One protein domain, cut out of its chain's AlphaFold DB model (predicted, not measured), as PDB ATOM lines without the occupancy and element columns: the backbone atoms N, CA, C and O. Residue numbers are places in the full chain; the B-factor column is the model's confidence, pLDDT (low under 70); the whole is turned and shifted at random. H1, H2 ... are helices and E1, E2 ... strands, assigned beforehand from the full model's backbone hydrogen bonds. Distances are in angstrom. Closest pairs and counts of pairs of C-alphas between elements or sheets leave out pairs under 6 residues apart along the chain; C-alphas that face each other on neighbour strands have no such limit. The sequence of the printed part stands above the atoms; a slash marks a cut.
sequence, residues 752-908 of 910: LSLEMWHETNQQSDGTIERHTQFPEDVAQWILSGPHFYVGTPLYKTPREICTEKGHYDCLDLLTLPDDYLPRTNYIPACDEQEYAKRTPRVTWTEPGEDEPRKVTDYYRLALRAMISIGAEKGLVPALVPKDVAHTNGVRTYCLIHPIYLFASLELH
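Overview. This is residues 752 to 908 of the 910 residues of the protein "Type II restriction enzyme, methylase subunit" of Salmonella enterica I (UniProt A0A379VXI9). With little regular structure, this is a twisted four-strand sheet, E1 E6 E4 E5, with H3 packed over one face; H1, H2 and the small hairpin E2 E3 lie off the sheet, among long stretches with no named element. The 157 printed residues run E1 H1 E2 E3 H2 E4 E5 E6 H3, mixed in class, with 47 in named elements. The antiparallel sheet's order is E1 E6 E4 E5. The whole is compact, radius of gyration of the C-alphas 15.6 A, spanning 45 by 39 by 32 A.

Along the chain. Find C-alpha 752 at (28.216, 15.059, -23.986), where E1, residues 752 to 754, begins. Then come H1, 759 to 764; E2, 796 to 798; E3, 808 to 810; H2, 832 to 838; E4, 860 to 864, 12.6 A long; E5, 877 to 880; E6, 890 to 895, 16.3 A; and H3, 899 to 908, 15.1 A, ending at C-alpha 908 (39.294, 23.981, -38.802).

Arrangement. Look within hydrogen-bond range at N 752 and O 894, 2.9 A, for E1 and E6; N 863 and O 891, 2.8 A, for E6 and E4; N 862 and O 878, 2.8 A, for hairpin E4 and E5; N 797 and O 809, 2.9 A, for hairpin E2 and E3. In two layers, a helix on one face of a sheet, H3 is over E4 and E5 at a height over the sheet of 9.1 A; the closest C-alphas of H3 and E4, Leu 901 and Leu 861, are 6.6 A apart. O i to N i+4 pairs are all within range in H1 and H2, 4 of 6 in H3.

Size, cuts and confidence. C-alphas 804 and 848, the farthest apart, are 47.2 A apart. The printed part has no cut; H1 to E2, E3 to H2, H2 to E4 and E4 to E5 are long links. Find pLDDT under 70 at residues 868 to 874 and 898 to 908.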
ATOM      1  N   LEU A 752      28.915  16.290 -23.635       88.94
ATOM      2  CA  LEU A 752      28.216  15.059 -23.986       88.94
ATOM      3  C   LEU A 752      28.423  14.803 -25.478       88.94
ATOM      4  O   LEU A 752      28.047  15.633 -26.304       88.94
ATOM      5  N   SER A 753      29.010  13.653 -25.816       89.25
ATOM      6  CA  SER A 753      29.067  13.154 -27.191       89.25
ATOM      7  C   SER A 753      27.996  12.096 -27.391       89.25
ATOM      8  O   SER A 753      27.959  11.130 -26.627       89.25
ATOM      9  N   LEU A 754      27.161  12.244 -28.418       89.81
ATOM     10  CA  LEU A 754      26.099  11.282 -28.683       89.81
ATOM     11  C   LEU A 754      25.794  11.077 -30.169       89.81
ATOM     12  O   LEU A 754      25.974  11.956 -31.015       89.81
ATOM     13  N   GLU A 755      25.304   9.875 -30.441       90.75
ATOM     14  CA  GLU A 755      24.385   9.573 -31.529       90.75
ATOM     15  C   GLU A 755      22.965   9.810 -30.997       90.75
ATOM     16  O   GLU A 755      22.666   9.395 -29.878       90.75
ATOM     17  N   MET A 756      22.116  10.512 -31.752       92.25
ATOM     18  CA  MET A 756      20.788  10.900 -31.272       92.25
ATOM     19  C   MET A 756      19.727   9.873 -31.680       92.25
ATOM     20  O   MET A 756      19.226   9.164 -30.812       92.25
ATOM     21  N   TRP A 757      19.428   9.737 -32.978       95.00
ATOM     22  CA  TRP A 757      18.457   8.754 -33.474       95.00
ATOM     23  C   TRP A 757      19.089   7.723 -34.408       95.00
ATOM     24  O   TRP A 757      19.624   8.071 -35.461       95.00
ATOM     25  N   HIS A 758      18.964   6.444 -34.066       93.19
ATOM     26  CA  HIS A 758      19.305   5.342 -34.954       93.19
ATOM     27  C   HIS A 758      18.155   5.095 -35.929       93.19
ATOM     28  O   HIS A 758      17.082   4.633 -35.531       93.19
ATOM     29  N   GLU A 759      18.399   5.327 -37.223       90.62
ATOM     30  CA  GLU A 759      17.371   5.330 -38.273       90.62
ATOM     31  C   GLU A 759      16.414   4.134 -38.180       90.62
ATOM     32  O   GLU A 759      15.203   4.318 -38.160       90.62
ATOM     33  N   THR A 760      16.924   2.906 -38.065       89.94
ATOM     34  CA  THR A 760      16.080   1.699 -38.000       89.94
ATOM     35  C   THR A 760      15.264   1.587 -36.709       89.94
ATOM     36  O   THR A 760      14.091   1.216 -36.743       89.94
ATOM     37  N   ASN A 761      15.874   1.889 -35.561       92.75
ATOM     38  CA  ASN A 761      15.271   1.617 -34.258       92.75
ATOM     39  C   ASN A 761      14.170   2.638 -33.971       92.75
ATOM     40  O   ASN A 761      13.062   2.255 -33.605       92.75
ATOM     41  N   GLN A 762      14.453   3.915 -34.236       95.19
ATOM     42  CA  GLN A 762      13.518   5.009 -33.978       95.19
ATOM     43  C   GLN A 762      12.385   5.110 -35.006       95.19
ATOM     44  O   GLN A 762      11.356   5.712 -34.723       95.19
ATOM     45  N   GLN A 763      12.537   4.496 -36.182       94.25
ATOM     46  CA  GLN A 763      11.394   4.240 -37.063       94.25
ATOM     47  C   GLN A 763      10.500   3.125 -36.518       94.25
ATOM     48  O   GLN A 763       9.279   3.210 -36.600       94.25
ATOM     49  N   SER A 764      11.097   2.084 -35.932       91.75
ATOM     50  CA  SER A 764      10.347   0.939 -35.402       91.75
ATOM     51  C   SER A 764       9.548   1.283 -34.139       91.75
ATOM     52  O   SER A 764       8.474   0.725 -33.932       91.75
ATOM     53  N   ASP A 765      10.053   2.194 -33.299       93.31
ATOM     54  CA  ASP A 765       9.372   2.668 -32.080       93.31
ATOM     55  C   ASP A 765       8.483   3.916 -32.298       93.31
ATOM     56  O   ASP A 765       7.879   4.427 -31.346       93.31
ATOM     57  N   GLY A 766       8.398   4.405 -33.542       94.00
ATOM     58  CA  GLY A 766       7.575   5.550 -33.938       94.00
ATOM     59  C   GLY A 766       8.082   6.915 -33.459       94.00
ATOM     60  O   GLY A 766       7.300   7.855 -33.391       94.00
ATOM     61  N   THR A 767       9.358   7.048 -33.084       94.88
ATOM     62  CA  THR A 767       9.948   8.354 -32.727       94.88
ATOM     63  C   THR A 767      10.163   9.235 -33.957       94.88
ATOM     64  O   THR A 767       9.904  10.437 -33.914       94.88
ATOM     65  N   ILE A 768      10.642   8.648 -35.055       96.56
ATOM     66  CA  ILE A 768      10.840   9.334 -36.339       96.56
ATOM     67  C   ILE A 768      10.236   8.504 -37.465       96.56
ATOM     68  O   ILE A 768      10.123   7.290 -37.349       96.56
ATOM     69  N   GLU A 769       9.932   9.128 -38.594       95.44
ATOM     70  CA  GLU A 769       9.560   8.420 -39.819       95.44
ATOM     71  C   GLU A 769      10.352   8.939 -41.011       95.44
ATOM     72  O   GLU A 769      10.814  10.084 -41.027       95.44
ATOM     73  N   ARG A 770      10.535   8.080 -42.017       94.19
ATOM     74  CA  ARG A 770      11.202   8.457 -43.260       94.19
ATOM     75  C   ARG A 770      10.196   9.054 -44.241       94.19
ATOM     76  O   ARG A 770       9.602   8.328 -45.035       94.19
ATOM     77  N   HIS A 771      10.053  10.370 -44.208       93.06
ATOM     78  CA  HIS A 771       9.203  11.132 -45.117       93.06
ATOM     79  C   HIS A 771       9.972  12.355 -45.634       93.06
ATOM     80  O   HIS A 771      10.306  13.260 -44.870       93.06
ATOM     81  N   THR A 772      10.312  12.354 -46.930       95.12
ATOM     82  CA  THR A 772      11.162  13.394 -47.523       95.12
ATOM     83  C   THR A 772      10.361  14.664 -47.799       95.12
ATOM     84  O   THR A 772       9.607  14.717 -48.767       95.12
ATOM     85  N   GLN A 773      10.547  15.705 -46.988       95.19
ATOM     86  CA  GLN A 773       9.814  16.967 -47.125       95.19
ATOM     87  C   GLN A 773      10.613  18.177 -46.633       95.19
ATOM     88  O   GLN A 773      11.662  18.026 -46.005       95.19
ATOM     89  N   PHE A 774      10.120  19.381 -46.933       94.81
ATOM     90  CA  PHE A 774      10.574  20.590 -46.248       94.81
ATOM     91  C   PHE A 774      10.031  20.579 -44.815       94.81
ATOM     92  O   PHE A 774       8.830  20.360 -44.653       94.81
ATOM     93  N   PRO A 775      10.879  20.765 -43.792       93.75
ATOM     94  CA  PRO A 775      10.401  20.873 -42.420       93.75
ATOM     95  C   PRO A 775       9.633  22.194 -42.236       93.75
ATOM     96  O   PRO A 775      10.003  23.211 -42.826       93.75
ATOM     97  N   GLU A 776       8.569  22.176 -41.434       91.44
ATOM     98  CA  GLU A 776       7.758  23.372 -41.142       91.44
ATOM     99  C   GLU A 776       8.504  24.357 -40.233       91.44
ATOM    100  O   GLU A 776       8.357  25.573 -40.359       91.44
ATOM    101  N   ASP A 777       9.331  23.822 -39.337       91.81
ATOM    102  CA  ASP A 777      10.167  24.568 -38.411       91.81
ATOM    103  C   ASP A 777      11.492  23.836 -38.138       91.81
ATOM    104  O   ASP A 777      11.773  22.744 -38.640       91.81
ATOM    105  N   VAL A 778      12.339  24.458 -37.322       90.62
ATOM    106  CA  VAL A 778      13.662  23.930 -36.971       90.62
ATOM    107  C   VAL A 778      13.573  22.633 -36.149       90.62
ATOM    108  O   VAL A 778      14.459  21.788 -36.267       90.62
ATOM    109  N   ALA A 779      12.512  22.440 -35.358       91.69
ATOM    110  CA  ALA A 779      12.334  21.260 -34.509       91.69
ATOM    111  C   ALA A 779      11.965  20.005 -35.319       91.69
ATOM    112  O   ALA A 779      12.330  18.888 -34.943       91.69
ATOM    113  N   GLN A 780      11.304  20.176 -36.468       94.06
ATOM    114  CA  GLN A 780      11.077  19.090 -37.429       94.06
ATOM    115  C   GLN A 780      12.328  18.722 -38.238       94.06
ATOM    116  O   GLN A 780      12.363  17.668 -38.884       94.06
ATOM    117  N   TRP A 781      13.365  19.564 -38.236       94.44
ATOM    118  CA  TRP A 781      14.555  19.328 -39.042       94.44
ATOM    119  C   TRP A 781      15.471  18.280 -38.394       94.44
ATOM    120  O   TRP A 781      16.161  18.539 -37.408       94.44
ATOM    121  N   ILE A 782      15.509  17.078 -38.980       95.19
ATOM    122  CA  ILE A 782      16.418  16.000 -38.568       95.19
ATOM    123  C   ILE A 782      17.608  15.926 -39.534       95.19
ATOM    124  O   ILE A 782      17.508  15.472 -40.675       95.19
ATOM    125  N   LEU A 783      18.777  16.371 -39.077       92.81
ATOM    126  CA  LEU A 783      20.004  16.382 -39.866       92.81
ATOM    127  C   LEU A 783      20.498  14.974 -40.224       92.81
ATOM    128  O   LEU A 783      20.549  14.069 -39.393       92.81
ATOM    129  N   SER A 784      20.974  14.835 -41.460       92.12
ATOM    130  CA  SER A 784      21.695  13.664 -41.955       92.12
ATOM    131  C   SER A 784      23.035  14.097 -42.554       92.12
ATOM    132  O   SER A 784      23.238  15.271 -42.871       92.12
ATOM    133  N   GLY A 785      23.975  13.162 -42.712       89.12
ATOM    134  CA  GLY A 785      25.351  13.464 -43.134       89.12
ATOM    135  C   GLY A 785      25.507  14.340 -44.395       89.12
ATOM    136  O   GLY A 785      26.432  15.149 -44.431       89.12
ATOM    137  N   PRO A 786      24.665  14.215 -45.441       91.12
ATOM    138  CA  PRO A 786      24.737  15.087 -46.616       91.12
ATOM    139  C   PRO A 786      24.323  16.543 -46.381       91.12
ATOM    140  O   PRO A 786      24.725  17.392 -47.173       91.12
ATOM    141  N   HIS A 787      23.540  16.841 -45.337       92.81
ATOM    142  CA  HIS A 787      23.009  18.190 -45.122       92.81
ATOM    143  C   HIS A 787      24.095  19.225 -44.841       92.81
ATOM    144  O   HIS A 787      23.895  20.379 -45.185       92.81
ATOM    145  N   PHE A 788      25.239  18.835 -44.276       90.94
ATOM    146  CA  PHE A 788      26.269  19.767 -43.824       90.94
ATOM    147  C   PHE A 788      27.654  19.463 -44.403       90.94
ATOM    148  O   PHE A 788      27.959  18.346 -44.837       90.94
ATOM    149  N   TYR A 789      28.498  20.491 -44.399       88.56
ATOM    150  CA  TYR A 789      29.908  20.418 -44.764       88.56
ATOM    151  C   TYR A 789      30.740  21.269 -43.803       88.56
ATOM    152  O   TYR A 789      30.218  21.774 -42.814       88.56
ATOM    153  N   VAL A 790      32.042  21.402 -44.060       85.69
ATOM    154  CA  VAL A 790      32.959  22.106 -43.153       85.69
ATOM    155  C   VAL A 790      32.473  23.527 -42.881       85.69
ATOM    156  O   VAL A 790      32.386  24.340 -43.797       85.69
ATOM    157  N   GLY A 791      32.150  23.796 -41.617       84.69
ATOM    158  CA  GLY A 791      31.725  25.101 -41.116       84.69
ATOM    159  C   GLY A 791      30.260  25.464 -41.377       84.69
ATOM    160  O   GLY A 791      29.827  26.503 -40.891       84.69
ATOM    161  N   THR A 792      29.476  24.643 -42.088       87.50
ATOM    162  CA  THR A 792      28.096  24.999 -42.470       87.50
ATOM    163  C   THR A 792      27.114  23.829 -42.342       87.50
ATOM    164  O   THR A 792      27.370  22.764 -42.908       87.50
ATOM    165  N   PRO A 793      25.957  24.011 -41.670       88.38
ATOM    166  CA  PRO A 793      24.878  23.026 -41.647       88.38
ATOM    167  C   PRO A 793      24.046  22.990 -42.946       88.38
ATOM    168  O   PRO A 793      23.086  22.227 -43.022       88.38
ATOM    169  N   LEU A 794      24.400  23.805 -43.950       91.69
ATOM    170  CA  LEU A 794      23.703  23.955 -45.231       91.69
ATOM    171  C   LEU A 794      24.661  23.627 -46.389       91.69
ATOM    172  O   LEU A 794      25.425  24.470 -46.844       91.69
ATOM    173  N   TYR A 795      24.651  22.384 -46.858       92.44
ATOM    174  CA  TYR A 795      25.504  21.908 -47.953       92.44
ATOM    175  C   TYR A 795      24.701  21.272 -49.081       92.44
ATOM    176  O   TYR A 795      24.830  21.673 -50.236       92.44
ATOM    177  N   LYS A 796      23.864  20.282 -48.762       93.94
ATOM    178  CA  LYS A 796      22.986  19.639 -49.741       93.94
ATOM    179  C   LYS A 796      21.579  19.482 -49.205       93.94
ATOM    180  O   LYS A 796      21.378  19.305 -48.008       93.94
ATOM    181  N   THR A 797      20.615  19.459 -50.117       95.00
ATOM    182  CA  THR A 797      19.224  19.120 -49.818       95.00
ATOM    183  C   THR A 797      18.816  17.848 -50.572       95.00
ATOM    184  O   THR A 797      19.193  17.695 -51.736       95.00
ATOM    185  N   PRO A 798      18.100  16.903 -49.937       95.75
ATOM    186  CA  PRO A 798      17.468  15.790 -50.633       95.75
ATOM    187  C   PRO A 798      16.545  16.285 -51.750       95.75
ATOM    188  O   PRO A 798      15.838  17.289 -51.604       95.75
ATOM    189  N   ARG A 799      16.499  15.534 -52.849       94.88
ATOM    190  CA  ARG A 799      15.430  15.668 -53.848       94.88
ATOM    191  C   ARG A 799      14.109  15.181 -53.264       94.88
ATOM    192  O   ARG A 799      14.110  14.362 -52.355       94.88
ATOM    193  N   GLU A 800      12.992  15.628 -53.834       90.81
ATOM    194  CA  GLU A 800      11.644  15.169 -53.455       90.81
ATOM    195  C   GLU A 800      11.530  13.632 -53.460       90.81
ATOM    196  O   GLU A 800      10.985  13.042 -52.535       90.81
ATOM    197  N   ILE A 801      12.153  12.976 -54.446       89.88
ATOM    198  CA  ILE A 801      12.295  11.517 -54.502       89.88
ATOM    199  C   ILE A 801      13.745  11.138 -54.177       89.88
ATOM    200  O   ILE A 801      14.613  11.069 -55.053       89.88
ATOM    201  N   CYS A 802      14.022  10.867 -52.903       87.31
ATOM    202  CA  CYS A 802      15.356  10.498 -52.426       87.31
ATOM    203  C   CYS A 802      15.450   8.992 -52.118       87.31
ATOM    204  O   CYS A 802      15.356   8.574 -50.967       87.31
ATOM    205  N   THR A 803      15.631   8.148 -53.136       83.31
ATOM    206  CA  THR A 803      15.788   6.683 -52.989       83.31
ATOM    207  C   THR A 803      17.247   6.227 -52.989       83.31
ATOM    208  O   THR A 803      17.558   5.187 -52.414       83.31
ATOM    209  N   GLU A 804      18.152   7.014 -53.574       78.31
ATOM    210  CA  GLU A 804      19.571   6.673 -53.701       78.31
ATOM    211  C   GLU A 804      20.491   7.693 -53.021       78.31
ATOM    212  O   GLU A 804      20.138   8.851 -52.798       78.31
ATOM    213  N   LYS A 805      21.733   7.276 -52.738       76.19
ATOM    214  CA  LYS A 805      22.752   8.104 -52.064       76.19
ATOM    215  C   LYS A 805      23.112   9.384 -52.834       76.19
ATOM    216  O   LYS A 805      23.612  10.330 -52.229       76.19
ATOM    217  N   GLY A 806      22.888   9.404 -54.149       81.62
ATOM    218  CA  GLY A 806      23.171  10.540 -55.029       81.62
ATOM    219  C   GLY A 806      22.014  11.527 -55.200       81.62
ATOM    220  O   GLY A 806      22.206  12.549 -55.852       81.62
ATOM    221  N   HIS A 807      20.827  11.260 -54.640       92.44
ATOM    222  CA  HIS A 807      19.625  12.085 -54.845       92.44
ATOM    223  C   HIS A 807      19.611  13.340 -53.959       92.44
ATOM    224  O   HIS A 807      18.683  13.580 -53.189       92.44
ATOM    225  N   TYR A 808      20.663  14.141 -54.083       93.56
ATOM    226  CA  TYR A 808      20.868  15.376 -53.344       93.56
ATOM    227  C   TYR A 808      21.371  16.460 -54.287       93.56
ATOM    228  O   TYR A 808      22.261  16.204 -55.100       93.56
ATOM    229  N   ASP A 809      20.873  17.674 -54.103       93.81
ATOM    230  CA  ASP A 809      21.326  18.846 -54.843       93.81
ATOM    231  C   ASP A 809      22.181  19.737 -53.930       93.81
ATOM    232  O   ASP A 809      21.899  19.876 -52.735       93.81
ATOM    233  N   CYS A 810      23.267  20.292 -54.474       93.50
ATOM    234  CA  CYS A 810      24.130  21.228 -53.752       93.50
ATOM    235  C   CYS A 810      23.415  22.565 -53.555       93.50
ATOM    236  O   CYS A 810      22.798  23.080 -54.485       93.50
ATOM    237  N   LEU A 811      23.532  23.126 -52.355       92.94
ATOM    238  CA  LEU A 811      23.001  24.441 -52.029       92.94
ATOM    239  C   LEU A 811      24.044  25.518 -52.339       92.94
ATOM    240  O   LEU A 811      25.209  25.381 -51.962       92.94
ATOM    241  N   ASP A 812      23.619  26.594 -52.999       91.19
ATOM    242  CA  ASP A 812      24.445  27.783 -53.207       91.19
ATOM    243  C   ASP A 812      24.201  28.788 -52.079       91.19
ATOM    244  O   ASP A 812      23.208  29.519 -52.076       91.19
ATOM    245  N   LEU A 813      25.145  28.827 -51.137       87.81
ATOM    246  CA  LEU A 813      25.109  29.678 -49.948       87.81
ATOM    247  C   LEU A 813      24.979  31.177 -50.252       87.81
ATOM    248  O   LEU A 813      24.541  31.917 -49.379       87.81
ATOM    249  N   LEU A 814      25.343  31.636 -51.455       90.38
ATOM    250  CA  LEU A 814      25.230  33.050 -51.837       90.38
ATOM    251  C   LEU A 814      23.801  33.455 -52.217       90.38
ATOM    252  O   LEU A 814      23.513  34.646 -52.335       90.38
ATOM    253  N   THR A 815      22.921  32.479 -52.447       91.88
ATOM    254  CA  THR A 815      21.566  32.704 -52.978       91.88
ATOM    255  C   THR A 815      20.458  32.220 -52.047       91.88
ATOM    256  O   THR A 815      19.282  32.446 -52.339       91.88
ATOM    257  N   LEU A 816      20.808  31.560 -50.938       91.69
ATOM    258  CA  LEU A 816      19.830  31.049 -49.982       91.69
ATOM    259  C   LEU A 816      19.117  32.191 -49.235       91.69
ATOM    260  O   LEU A 816      19.788  33.098 -48.745       91.69
ATOM    261  N   PRO A 817      17.778  32.132 -49.100       91.56
ATOM    262  CA  PRO A 817      17.036  32.973 -48.163       91.56
ATOM    263  C   PRO A 817      17.467  32.755 -46.703       91.56
ATOM    264  O   PRO A 817      17.833  31.641 -46.327       91.56
ATOM    265  N   ASP A 818      17.344  33.794 -45.872       86.62
ATOM    266  CA  ASP A 818      17.695  33.748 -44.439       86.62
ATOM    267  C   ASP A 818      16.843  32.743 -43.634       86.62
ATOM    268  O   ASP A 818      17.275  32.253 -42.592       86.62
ATOM    269  N   ASP A 819      15.638  32.427 -44.111       87.81
ATOM    270  CA  ASP A 819      14.673  31.504 -43.503       87.81
ATOM    271  C   ASP A 819      14.655  30.113 -44.164       87.81
ATOM    272  O   ASP A 819      13.766  29.300 -43.905       87.81
ATOM    273  N   TYR A 820      15.634  29.809 -45.020       91.44
ATOM    274  CA  TYR A 820      15.657  28.554 -45.762       91.44
ATOM    275  C   TYR A 820      16.003  27.342 -44.883       91.44
ATOM    276  O   TYR A 820      17.113  27.224 -44.357       91.44
ATOM    277  N   LEU A 821      15.090  26.367 -44.830       91.88
ATOM    278  CA  LEU A 821      15.340  25.034 -44.282       91.88
ATOM    279  C   LEU A 821      15.440  23.998 -45.414       91.88
ATOM    280  O   LEU A 821      14.497  23.853 -46.195       91.88
ATOM    281  N   PRO A 822      16.549  23.242 -45.535       93.44
ATOM    282  CA  PRO A 822      16.647  22.159 -46.510       93.44
ATOM    283  C   PRO A 822      15.599  21.076 -46.251       93.44
ATOM    284  O   PRO A 822      15.270  20.792 -45.098       93.44
ATOM    285  N   ARG A 823      15.168  20.372 -47.309       95.50
ATOM    286  CA  ARG A 823      14.421  19.117 -47.129       95.50
ATOM    287  C   ARG A 823      15.166  18.178 -46.178       95.50
ATOM    288  O   ARG A 823      16.395  18.134 -46.173       95.50
ATOM    289  N   THR A 824      14.417  17.394 -45.420       94.50
ATOM    290  CA  THR A 824      14.932  16.290 -44.609       94.50
ATOM    291  C   THR A 824      14.294  14.989 -45.060       94.50
ATOM    292  O   THR A 824      13.160  14.990 -45.519       94.50
ATOM    293  N   ASN A 825      15.024  13.878 -44.943       94.88
ATOM    294  CA  ASN A 825      14.480  12.541 -45.182       94.88
ATOM    295  C   ASN A 825      13.740  11.972 -43.968       94.88
ATOM    296  O   ASN A 825      13.037  10.980 -44.122       94.88
ATOM    297  N   TYR A 826      13.939  12.557 -42.785       95.19
ATOM    298  CA  TYR A 826      13.352  12.093 -41.535       95.19
ATOM    299  C   TYR A 826      12.686  13.249 -40.800       95.19
ATOM    300  O   TYR A 826      13.257  14.341 -40.732       95.19
ATOM    301  N   ILE A 827      11.519  12.980 -40.225       95.12
ATOM    302  CA  ILE A 827      10.755  13.910 -39.386       95.12
ATOM    303  C   ILE A 827      10.303  13.216 -38.091       95.12
ATOM    304  O   ILE A 827      10.294  11.981 -38.044       95.12
ATOM    305  N   PRO A 828       9.947  13.966 -37.033       95.81
ATOM    306  CA  PRO A 828       9.279  13.410 -35.857       95.81
ATOM    307  C   PRO A 828       7.973  12.688 -36.231       95.81
ATOM    308  O   PRO A 828       7.183  13.222 -37.004       95.81
ATOM    309  N   ALA A 829       7.747  11.493 -35.676       95.50
ATOM    310  CA  ALA A 829       6.548  10.675 -35.932       95.50
ATOM    311  C   ALA A 829       5.630  10.518 -34.702       95.50
ATOM    312  O   ALA A 829       4.618   9.815 -34.753       95.50
ATOM    313  N   CYS A 830       5.967  11.181 -33.597       94.44
ATOM    314  CA  CYS A 830       5.154  11.265 -32.388       94.44
ATOM    315  C   CYS A 830       4.855  12.728 -32.030       94.44
ATOM    316  O   CYS A 830       5.394  13.651 -32.639       94.44
ATOM    317  N   ASP A 831       3.965  12.945 -31.058       93.38
ATOM    318  CA  ASP A 831       3.647  14.291 -30.586       93.38
ATOM    319  C   ASP A 831       4.850  14.972 -29.911       93.38
ATOM    320  O   ASP A 831       5.787  14.323 -29.445       93.38
ATOM    321  N   GLU A 832       4.809  16.303 -29.837       90.12
ATOM    322  CA  GLU A 832       5.914  17.127 -29.337       90.12
ATOM    323  C   GLU A 832       6.339  16.768 -27.900       90.12
ATOM    324  O   GLU A 832       7.532  16.786 -27.585       90.12
ATOM    325  N   GLN A 833       5.394  16.396 -27.026       92.00
ATOM    326  CA  GLN A 833       5.703  16.056 -25.632       92.00
ATOM    327  C   GLN A 833       6.423  14.712 -25.544       92.00
ATOM    328  O   GLN A 833       7.434  14.592 -24.844       92.00
ATOM    329  N   GLU A 834       5.934  13.710 -26.272       93.56
ATOM    330  CA  GLU A 834       6.566  12.396 -26.335       93.56
ATOM    331  C   GLU A 834       7.934  12.469 -27.035       93.56
ATOM    332  O   GLU A 834       8.903  11.873 -26.555       93.56
ATOM    333  N   TYR A 835       8.067  13.268 -28.100       93.62
ATOM    334  CA  TYR A 835       9.349  13.500 -28.771       93.62
ATOM    335  C   TYR A 835      10.362  14.177 -27.836       93.62
ATOM    336  O   TYR A 835      11.508  13.730 -27.707       93.62
ATOM    337  N   ALA A 836       9.935  15.211 -27.104       91.19
ATOM    338  CA  ALA A 836      10.765  15.893 -26.113       91.19
ATOM    339  C   ALA A 836      11.178  14.970 -24.955       91.19
ATOM    340  O   ALA A 836      12.295  15.088 -24.451       91.19
ATOM    341  N   LYS A 837      10.312  14.034 -24.548       91.81
ATOM    342  CA  LYS A 837      10.610  13.036 -23.511       91.81
ATOM    343  C   LYS A 837      11.637  12.002 -23.970       91.81
ATOM    344  O   LYS A 837      12.474  11.585 -23.173       91.81
ATOM    345  N   ARG A 838      11.574  11.586 -25.240       94.12
ATOM    346  CA  ARG A 838      12.547  10.658 -25.841       94.12
ATOM    347  C   ARG A 838      13.879  11.337 -26.150       94.12
ATOM    348  O   ARG A 838      14.898  10.657 -26.243       94.12
ATOM    349  N   THR A 839      13.873  12.659 -26.328       94.19
ATOM    350  CA  THR A 839      15.066  13.443 -26.657       94.19
ATOM    351  C   THR A 839      16.125  13.305 -25.556       94.19
ATOM    352  O   THR A 839      15.835  13.599 -24.393       94.19
ATOM    353  N   PRO A 840      17.367  12.903 -25.893       94.12
ATOM    354  CA  PRO A 840      18.442  12.789 -24.916       94.12
ATOM    355  C   PRO A 840      18.691  14.100 -24.161       94.12
ATOM    356  O   PRO A 840      18.527  15.197 -24.699       94.12
ATOM    357  N   ARG A 841      19.139  13.992 -22.911       93.56
ATOM    358  CA  ARG A 841      19.493  15.133 -22.056       93.56
ATOM    359  C   ARG A 841      20.989  15.151 -21.776       93.56
ATOM    360  O   ARG A 841      21.643  14.109 -21.822       93.56
ATOM    361  N   VAL A 842      21.529  16.340 -21.523       91.62
ATOM    362  CA  VAL A 842      22.933  16.492 -21.118       91.62
ATOM    363  C   VAL A 842      23.178  15.854 -19.747       91.62
ATOM    364  O   VAL A 842      22.245  15.528 -19.018       91.62
ATOM    365  N   THR A 843      24.442  15.643 -19.390       88.62
ATOM    366  CA  THR A 843      24.826  14.986 -18.128       88.62
ATOM    367  C   THR A 843      25.016  15.956 -16.960       88.62
ATOM    368  O   THR A 843      25.334  15.518 -15.857       88.62
ATOM    369  N   TRP A 844      24.830  17.259 -17.184       88.31
ATOM    370  CA  TRP A 844      24.974  18.315 -16.181       88.31
ATOM    371  C   TRP A 844      23.677  19.109 -16.008       88.31
ATOM    372  O   TRP A 844      22.847  19.181 -16.913       88.31
ATOM    373  N   THR A 845      23.538  19.745 -14.849       88.62
ATOM    374  CA  THR A 845      22.426  20.651 -14.545       88.62
ATOM    375  C   THR A 845      22.955  22.079 -14.478       88.62
ATOM    376  O   THR A 845      23.952  22.341 -13.802       88.62
ATOM    377  N   GLU A 846      22.312  22.993 -15.203       84.38
ATOM    378  CA  GLU A 846      22.665  24.414 -15.188       84.38
ATOM    379  C   GLU A 846      22.264  25.063 -13.848       84.38
ATOM    380  O   GLU A 846      21.291  24.632 -13.220       84.38
ATOM    381  N   PRO A 847      22.972  26.109 -13.381       82.56
ATOM    382  CA  PRO A 847      22.606  26.805 -12.152       82.56
ATOM    383  C   PRO A 847      21.173  27.362 -12.209       82.56
ATOM    384  O   PRO A 847      20.884  28.258 -12.998       82.56
ATOM    385  N   GLY A 848      20.294  26.863 -11.334       83.62
ATOM    386  CA  GLY A 848      18.891  27.289 -11.245       83.62
ATOM    387  C   GLY A 848      17.883  26.394 -11.974       83.62
ATOM    388  O   GLY A 848      16.696  26.696 -11.924       83.62
ATOM    389  N   GLU A 849      18.334  25.307 -12.607       86.50
ATOM    390  CA  GLU A 849      17.472  24.267 -13.185       86.50
ATOM    391  C   GLU A 849      17.381  23.055 -12.239       86.50
ATOM    392  O   GLU A 849      18.361  22.702 -11.579       86.50
ATOM    393  N   ASP A 850      16.225  22.388 -12.196       84.12
ATOM    394  CA  ASP A 850      16.016  21.184 -11.368       84.12
ATOM    395  C   ASP A 850      16.407  19.884 -12.100       84.12
ATOM    396  O   ASP A 850      16.670  18.857 -11.469       84.12
ATOM    397  N   GLU A 851      16.478  19.912 -13.434       88.44
ATOM    398  CA  GLU A 851      16.797  18.755 -14.272       88.44
ATOM    399  C   GLU A 851      17.737  19.109 -15.443       88.44
ATOM    400  O   GLU A 851      17.715  20.235 -15.945       88.44
ATOM    401  N   PRO A 852      18.568  18.161 -15.925       90.38
ATOM    402  CA  PRO A 852      19.438  18.392 -17.075       90.38
ATOM    403  C   PRO A 852      18.647  18.718 -18.341       90.38
ATOM    404  O   PRO A 852      17.717  17.996 -18.696       90.38
ATOM    405  N   ARG A 853      19.029  19.767 -19.070       92.38
ATOM    406  CA  ARG A 853      18.330  20.195 -20.295       92.38
ATOM    407  C   ARG A 853      18.468  19.195 -21.449       92.38
ATOM    408  O   ARG A 853      19.388  18.373 -21.478       92.38
ATOM    409  N   LYS A 854      17.566  19.276 -22.434       93.38
ATOM    410  CA  LYS A 854      17.646  18.456 -23.655       93.38
ATOM    411  C   LYS A 854      18.892  18.827 -24.448       93.38
ATOM    412  O   LYS A 854      19.281  19.993 -24.493       93.38
ATOM    413  N   VAL A 855      19.488  17.862 -25.143       92.94
ATOM    414  CA  VAL A 855      20.633  18.136 -26.027       92.94
ATOM    415  C   VAL A 855      20.284  19.143 -27.120       92.94
ATOM    416  O   VAL A 855      21.139  19.945 -27.486       92.94
ATOM    417  N   THR A 856      19.031  19.141 -27.596       93.94
ATOM    418  CA  THR A 856      18.491  20.063 -28.610       93.94
ATOM    419  C   THR A 856      18.463  21.517 -28.149       93.94
ATOM    420  O   THR A 856      18.516  22.411 -28.983       93.94
ATOM    421  N   ASP A 857      18.487  21.779 -26.840       92.31
ATOM    422  CA  ASP A 857      18.451  23.140 -26.289       92.31
ATOM    423  C   ASP A 857      19.795  23.890 -26.436       92.31
ATOM    424  O   ASP A 857      19.881  25.101 -26.185       92.31
ATOM    425  N   TYR A 858      20.855  23.177 -26.832       90.38
ATOM    426  CA  TYR A 858      22.212  23.696 -27.015       90.38
ATOM    427  C   TYR A 858      22.546  23.895 -28.497       90.38
ATOM    428  O   TYR A 858      21.988  23.239 -29.371       90.38
ATOM    429  N   TYR A 859      23.513  24.766 -28.788       89.50
ATOM    430  CA  TYR A 859      24.267  24.645 -30.037       89.50
ATOM    431  C   TYR A 859      25.196  23.438 -29.923       89.50
ATOM    432  O   TYR A 859      25.756  23.183 -28.852       89.50
ATOM    433  N   ARG A 860      25.363  22.689 -31.011       90.50
ATOM    434  CA  ARG A 860      26.161  21.456 -31.015       90.50
ATOM    435  C   ARG A 860      27.202  21.491 -32.120       90.50
ATOM    436  O   ARG A 860      26.922  21.955 -33.219       90.50
ATOM    437  N   LEU A 861      28.381  20.938 -31.853       90.56
ATOM    438  CA  LEU A 861      29.336  20.605 -32.909       90.56
ATOM    439  C   LEU A 861      28.933  19.255 -33.505       90.56
ATOM    440  O   LEU A 861      28.996  18.246 -32.807       90.56
ATOM    441  N   ALA A 862      28.516  19.227 -34.767       90.62
ATOM    442  CA  ALA A 862      28.259  17.999 -35.509       90.62
ATOM    443  C   ALA A 862      29.491  17.566 -36.293       90.62
ATOM    444  O   ALA A 862      30.077  18.354 -37.028       90.62
ATOM    445  N   LEU A 863      29.827  16.287 -36.177       90.44
ATOM    446  CA  LEU A 863      30.824  15.603 -36.983       90.44
ATOM    447  C   LEU A 863      30.124  14.551 -37.834       90.44
ATOM    448  O   LEU A 863      29.324  13.749 -37.337       90.44
ATOM    449  N   ARG A 864      30.431  14.533 -39.128       88.75
ATOM    450  CA  ARG A 864      29.891  13.514 -40.028       88.75
ATOM    451  C   ARG A 864      30.500  12.147 -39.716       88.75
ATOM    452  O   ARG A 864      31.720  11.999 -39.705       88.75
ATOM    453  N   ALA A 865      29.650  11.147 -39.504       84.94
ATOM    454  CA  ALA A 865      30.078   9.761 -39.375       84.94
ATOM    455  C   ALA A 865      30.197   9.092 -40.757       84.94
ATOM    456  O   ALA A 865      29.752   9.632 -41.772       84.94
ATOM    457  N   MET A 866      30.799   7.899 -40.797       77.81
ATOM    458  CA  MET A 866      30.923   7.076 -42.013       77.81
ATOM    459  C   MET A 866      31.623   7.793 -43.188       77.81
ATOM    460  O   MET A 866      31.345   7.516 -44.357       77.81
ATOM    461  N   ILE A 867      32.532   8.724 -42.885       70.62
ATOM    462  CA  ILE A 867      33.409   9.358 -43.873       70.62
ATOM    463  C   ILE A 867      34.641   8.488 -44.121       70.62
ATOM    464  O   ILE A 867      35.155   7.833 -43.213       70.62
ATOM    465  N   SER A 868      35.131   8.480 -45.360       57.59
ATOM    466  CA  SER A 868      36.423   7.862 -45.654       57.59
ATOM    467  C   SER A 868      37.529   8.714 -45.035       57.59
ATOM    468  O   SER A 868      37.645   9.892 -45.361       57.59
ATOM    469  N   ILE A 869      38.367   8.113 -44.188       52.31
ATOM    470  CA  ILE A 869      39.529   8.780 -43.566       52.31
ATOM    471  C   ILE A 869      40.534   9.253 -44.641       52.31
ATOM    472  O   ILE A 869      41.295  10.184 -44.414       52.31
ATOM    473  N   GLY A 870      40.508   8.644 -45.834       42.56
ATOM    474  CA  GLY A 870      41.311   9.046 -46.994       42.56
ATOM    475  C   GLY A 870      40.628  10.033 -47.949       42.56
ATOM    476  O   GLY A 870      41.138  10.248 -49.047       42.56
ATOM    477  N   ALA A 871      39.456  10.579 -47.609       53.47
ATOM    478  CA  ALA A 871      38.861  11.674 -48.375       53.47
ATOM    479  C   ALA A 871      39.650  12.976 -48.157       53.47
ATOM    480  O   ALA A 871      40.302  13.139 -47.132       53.47
ATOM    481  N   GLU A 872      39.540  13.923 -49.096       50.03
ATOM    482  CA  GLU A 872      40.190  15.249 -49.036       50.03
ATOM    483  C   GLU A 872      39.980  15.958 -47.688       50.03
ATOM    484  O   GLU A 872      40.861  16.664 -47.209       50.03
ATOM    485  N   LYS A 873      38.834  15.706 -47.040       65.56
ATOM    486  CA  LYS A 873      38.544  16.142 -45.676       65.56
ATOM    487  C   LYS A 873      38.225  14.935 -44.799       65.56
ATOM    488  O   LYS A 873      37.099  14.440 -44.793       65.56
ATOM    489  N   GLY A 874      39.231  14.472 -44.053       62.84
ATOM    490  CA  GLY A 874      39.115  13.376 -43.079       62.84
ATOM    491  C   GLY A 874      38.265  13.713 -41.846       62.84
ATOM    492  O   GLY A 874      38.011  12.839 -41.023       62.84
ATOM    493  N   LEU A 875      37.802  14.962 -41.733       77.81
ATOM    494  CA  LEU A 875      36.860  15.449 -40.734       77.81
ATOM    495  C   LEU A 875      35.917  16.463 -41.394       77.81
ATOM    496  O   LEU A 875      36.366  17.362 -42.102       77.81
ATOM    497  N   VAL A 876      34.610  16.333 -41.158       86.50
ATOM    498  CA  VAL A 876      33.599  17.279 -41.657       86.50
ATOM    499  C   VAL A 876      32.805  17.818 -40.466       86.50
ATOM    500  O   VAL A 876      31.848  17.157 -40.052       86.50
ATOM    501  N   PRO A 877      33.230  18.951 -39.874       88.00
ATOM    502  CA  PRO A 877      32.559  19.574 -38.739       88.00
ATOM    503  C   PRO A 877      31.578  20.675 -39.169       88.00
ATOM    504  O   PRO A 877      31.867  21.430 -40.093       88.00
ATOM    505  N   ALA A 878      30.463  20.836 -38.457       90.19
ATOM    506  CA  ALA A 878      29.567  21.988 -38.584       90.19
ATOM    507  C   ALA A 878      28.942  22.362 -37.232       90.19
ATOM    508  O   ALA A 878      28.751  21.498 -36.377       90.19
ATOM    509  N   LEU A 879      28.585  23.637 -37.045       89.19
ATOM    510  CA  LEU A 879      27.715  24.039 -35.937       89.19
ATOM    511  C   LEU A 879      26.262  23.762 -36.301       89.19
ATOM    512  O   LEU A 879      25.770  24.212 -37.334       89.19
ATOM    513  N   VAL A 880      25.581  23.037 -35.424       89.12
ATOM    514  CA  VAL A 880      24.155  22.739 -35.522       89.12
ATOM    515  C   VAL A 880      23.393  23.666 -34.578       89.12
ATOM    516  O   VAL A 880      23.788  23.787 -33.408       89.12
ATOM    517  N   PRO A 881      22.324  24.327 -35.060       88.50
ATOM    518  CA  PRO A 881      21.524  25.208 -34.229       88.50
ATOM    519  C   PRO A 881      20.703  24.435 -33.187       88.50
ATOM    520  O   PRO A 881      20.661  23.199 -33.149       88.50
ATOM    521  N   LYS A 882      20.064  25.193 -32.296       91.88
ATOM    522  CA  LYS A 882      19.107  24.649 -31.328       91.88
ATOM    523  C   LYS A 882      17.916  24.010 -32.044       91.88
ATOM    524  O   LYS A 882      17.703  24.256 -33.225       91.88
ATOM    525  N   ASP A 883      17.199  23.157 -31.326       93.25
ATOM    526  CA  ASP A 883      15.979  22.449 -31.743       93.25
ATOM    527  C   ASP A 883      16.169  21.380 -32.837       93.25
ATOM    528  O   ASP A 883      15.376  20.451 -32.927       93.25
ATOM    529  N   VAL A 884      17.283  21.404 -33.571       93.50
ATOM    530  CA  VAL A 884      17.592  20.434 -34.632       93.50
ATOM    531  C   VAL A 884      18.002  19.063 -34.086       93.50
ATOM    532  O   VAL A 884      18.973  18.938 -33.335       93.50
ATOM    533  N   ALA A 885      17.350  17.997 -34.536       95.12
ATOM    534  CA  ALA A 885      17.777  16.627 -34.247       95.12
ATOM    535  C   ALA A 885      18.742  16.088 -35.321       95.12
ATOM    536  O   ALA A 885      18.996  16.743 -36.329       95.12
ATOM    537  N   HIS A 886      19.304  14.890 -35.138       95.00
ATOM    538  CA  HIS A 886      20.102  14.239 -36.185       95.00
ATOM    539  C   HIS A 886      20.012  12.712 -36.150       95.00
ATOM    540  O   HIS A 886      19.713  12.113 -35.116       95.00
ATOM    541  N   THR A 887      20.317  12.076 -37.282       94.69
ATOM    542  CA  THR A 887      20.421  10.615 -37.366       94.69
ATOM    543  C   THR A 887      21.808  10.105 -36.968       94.69
ATOM    544  O   THR A 887      22.749  10.876 -36.745       94.69
ATOM    545  N   ASN A 888      21.955   8.784 -36.909       91.94
ATOM    546  CA  ASN A 888      23.191   8.069 -36.601       91.94
ATOM    547  C   ASN A 888      24.305   8.205 -37.646       91.94
ATOM    548  O   ASN A 888      25.451   7.837 -37.394       91.94
ATOM    549  N   GLY A 889      24.017   8.824 -38.793       89.94
ATOM    550  CA  GLY A 889      25.047   9.307 -39.718       89.94
ATOM    551  C   GLY A 889      25.823  10.534 -39.209       89.94
ATOM    552  O   GLY A 889      26.735  11.009 -39.894       89.94
ATOM    553  N   VAL A 890      25.471  11.069 -38.037       92.50
ATOM    554  CA  VAL A 890      26.034  12.288 -37.445       92.50
ATOM    555  C   VAL A 890      26.327  12.050 -35.967       92.50
ATOM    556  O   VAL A 890      25.506  11.485 -35.246       92.50
ATOM    557  N   ARG A 891      27.483  12.521 -35.498       91.94
ATOM    558  CA  ARG A 891      27.840  12.533 -34.076       91.94
ATOM    559  C   ARG A 891      27.908  13.969 -33.594       91.94
ATOM    560  O   ARG A 891      28.627  14.765 -34.192       91.94
ATOM    561  N   THR A 892      27.191  14.309 -32.530       91.94
ATOM    562  CA  THR A 892      27.228  15.667 -31.977       91.94
ATOM    563  C   THR A 892      27.941  15.735 -30.637       91.94
ATOM    564  O   THR A 892      28.010  14.751 -29.899       91.94
ATOM    565  N   TYR A 893      28.483  16.915 -30.342       90.12
ATOM    566  CA  TYR A 893      29.104  17.264 -29.070       90.12
ATOM    567  C   TYR A 893      28.384  18.488 -28.497       90.12
ATOM    568  O   TYR A 893      28.426  19.575 -29.080       90.12
ATOM    569  N   CYS A 894      27.713  18.294 -27.363       89.31
ATOM    570  CA  CYS A 894      27.199  19.374 -26.521       89.31
ATOM    571  C   CYS A 894      28.297  19.755 -25.530       89.31
ATOM    572  O   CYS A 894      28.857  18.863 -24.899       89.31
ATOM    573  N   LEU A 895      28.593  21.042 -25.365       85.62
ATOM    574  CA  LEU A 895      29.640  21.542 -24.467       85.62
ATOM    575  C   LEU A 895      29.009  22.468 -23.422       85.62
ATOM    576  O   LEU A 895      28.184  23.303 -23.794       85.62
ATOM    577  N   ILE A 896      29.418  22.359 -22.148       81.81
ATOM    578  CA  ILE A 896      28.945  23.248 -21.064       81.81
ATOM    579  C   ILE A 896      29.223  24.715 -21.406       81.81
ATOM    580  O   ILE A 896      28.375  25.584 -21.227       81.81
ATOM    581  N   HIS A 897      30.424  25.006 -21.913       75.38
ATOM    582  CA  HIS A 897      30.823  26.370 -22.241       75.38
ATOM    583  C   HIS A 897      30.771  26.623 -23.753       75.38
ATOM    584  O   HIS A 897      31.542  26.013 -24.499       75.38
ATOM    585  N   PRO A 898      29.948  27.585 -24.219       68.06
ATOM    586  CA  PRO A 898      29.835  27.913 -25.638       68.06
ATOM    587  C   PRO A 898      31.146  28.374 -26.283       68.06
ATOM    588  O   PRO A 898      31.332  28.202 -27.481       68.06
ATOM    589  N   ILE A 899      32.086  28.923 -25.504       65.81
ATOM    590  CA  ILE A 899      33.393  29.365 -26.014       65.81
ATOM    591  C   ILE A 899      34.215  28.206 -26.604       65.81
ATOM    592  O   ILE A 899      34.973  28.400 -27.551       65.81
ATOM    593  N   TYR A 900      34.007  26.982 -26.108       65.12
ATOM    594  CA  TYR A 900      34.659  25.790 -26.642       65.12
ATOM    595  C   TYR A 900      34.098  25.380 -28.009       65.12
ATOM    596  O   TYR A 900      34.832  24.784 -28.793       65.12
ATOM    597  N   LEU A 901      32.849  25.739 -28.340       64.56
ATOM    598  CA  LEU A 901      32.281  25.512 -29.678       64.56
ATOM    599  C   LEU A 901      32.982  26.385 -30.731       64.56
ATOM    600  O   LEU A 901      33.325  25.885 -31.798       64.56
ATOM    601  N   PHE A 902      33.242  27.659 -30.414       57.00
ATOM    602  CA  PHE A 902      33.927  28.591 -31.321       57.00
ATOM    603  C   PHE A 902      35.402  28.225 -31.527       57.00
ATOM    604  O   PHE A 902      35.847  28.132 -32.669       57.00
ATOM    605  N   ALA A 903      36.125  27.903 -30.448       55.94
ATOM    606  CA  ALA A 903      37.517  27.450 -30.536       55.94
ATOM    607  C   ALA A 903      37.666  26.140 -31.339       55.94
ATOM    608  O   ALA A 903      38.667  25.940 -32.022       55.94
ATOM    609  N   SER A 904      36.653  25.265 -31.299       55.62
ATOM    610  CA  SER A 904      36.630  24.013 -32.071       55.62
ATOM    611  C   SER A 904      36.373  24.220 -33.572       55.62
ATOM    612  O   SER A 904      36.715  23.341 -34.359       55.62
ATOM    613  N   LEU A 905      35.775  25.348 -33.988       53.50
ATOM    614  CA  LEU A 905      35.598  25.692 -35.408       53.50
ATOM    615  C   LEU A 905      36.743  26.538 -35.972       53.50
ATOM    616  O   LEU A 905      37.122  26.321 -37.122       53.50
ATOM    617  N   GLU A 906      37.304  27.476 -35.199       42.81
ATOM    618  CA  GLU A 906      38.410  28.337 -35.662       42.81
ATOM    619  C   GLU A 906      39.657  27.532 -36.062       42.81
ATOM    620  O   GLU A 906      40.295  27.859 -37.057       42.81
ATOM    621  N   LEU A 907      39.949  26.428 -35.368       45.66
ATOM    622  CA  LEU A 907      41.040  25.493 -35.691       45.66
ATOM    623  C   LEU A 907      40.833  24.684 -36.988       45.66
ATOM    624  O   LEU A 907      41.705  23.897 -37.354       45.66
ATOM    625  N   HIS A 908      39.667  24.789 -37.632       44.88
ATOM    626  CA  HIS A 908      39.294  23.981 -38.802       44.88
ATOM    627  C   HIS A 908      38.863  24.811 -40.019       44.88
ATOM    628  O   HIS A 908      38.708  24.255 -41.108       44.88
TER     629      HIS A 908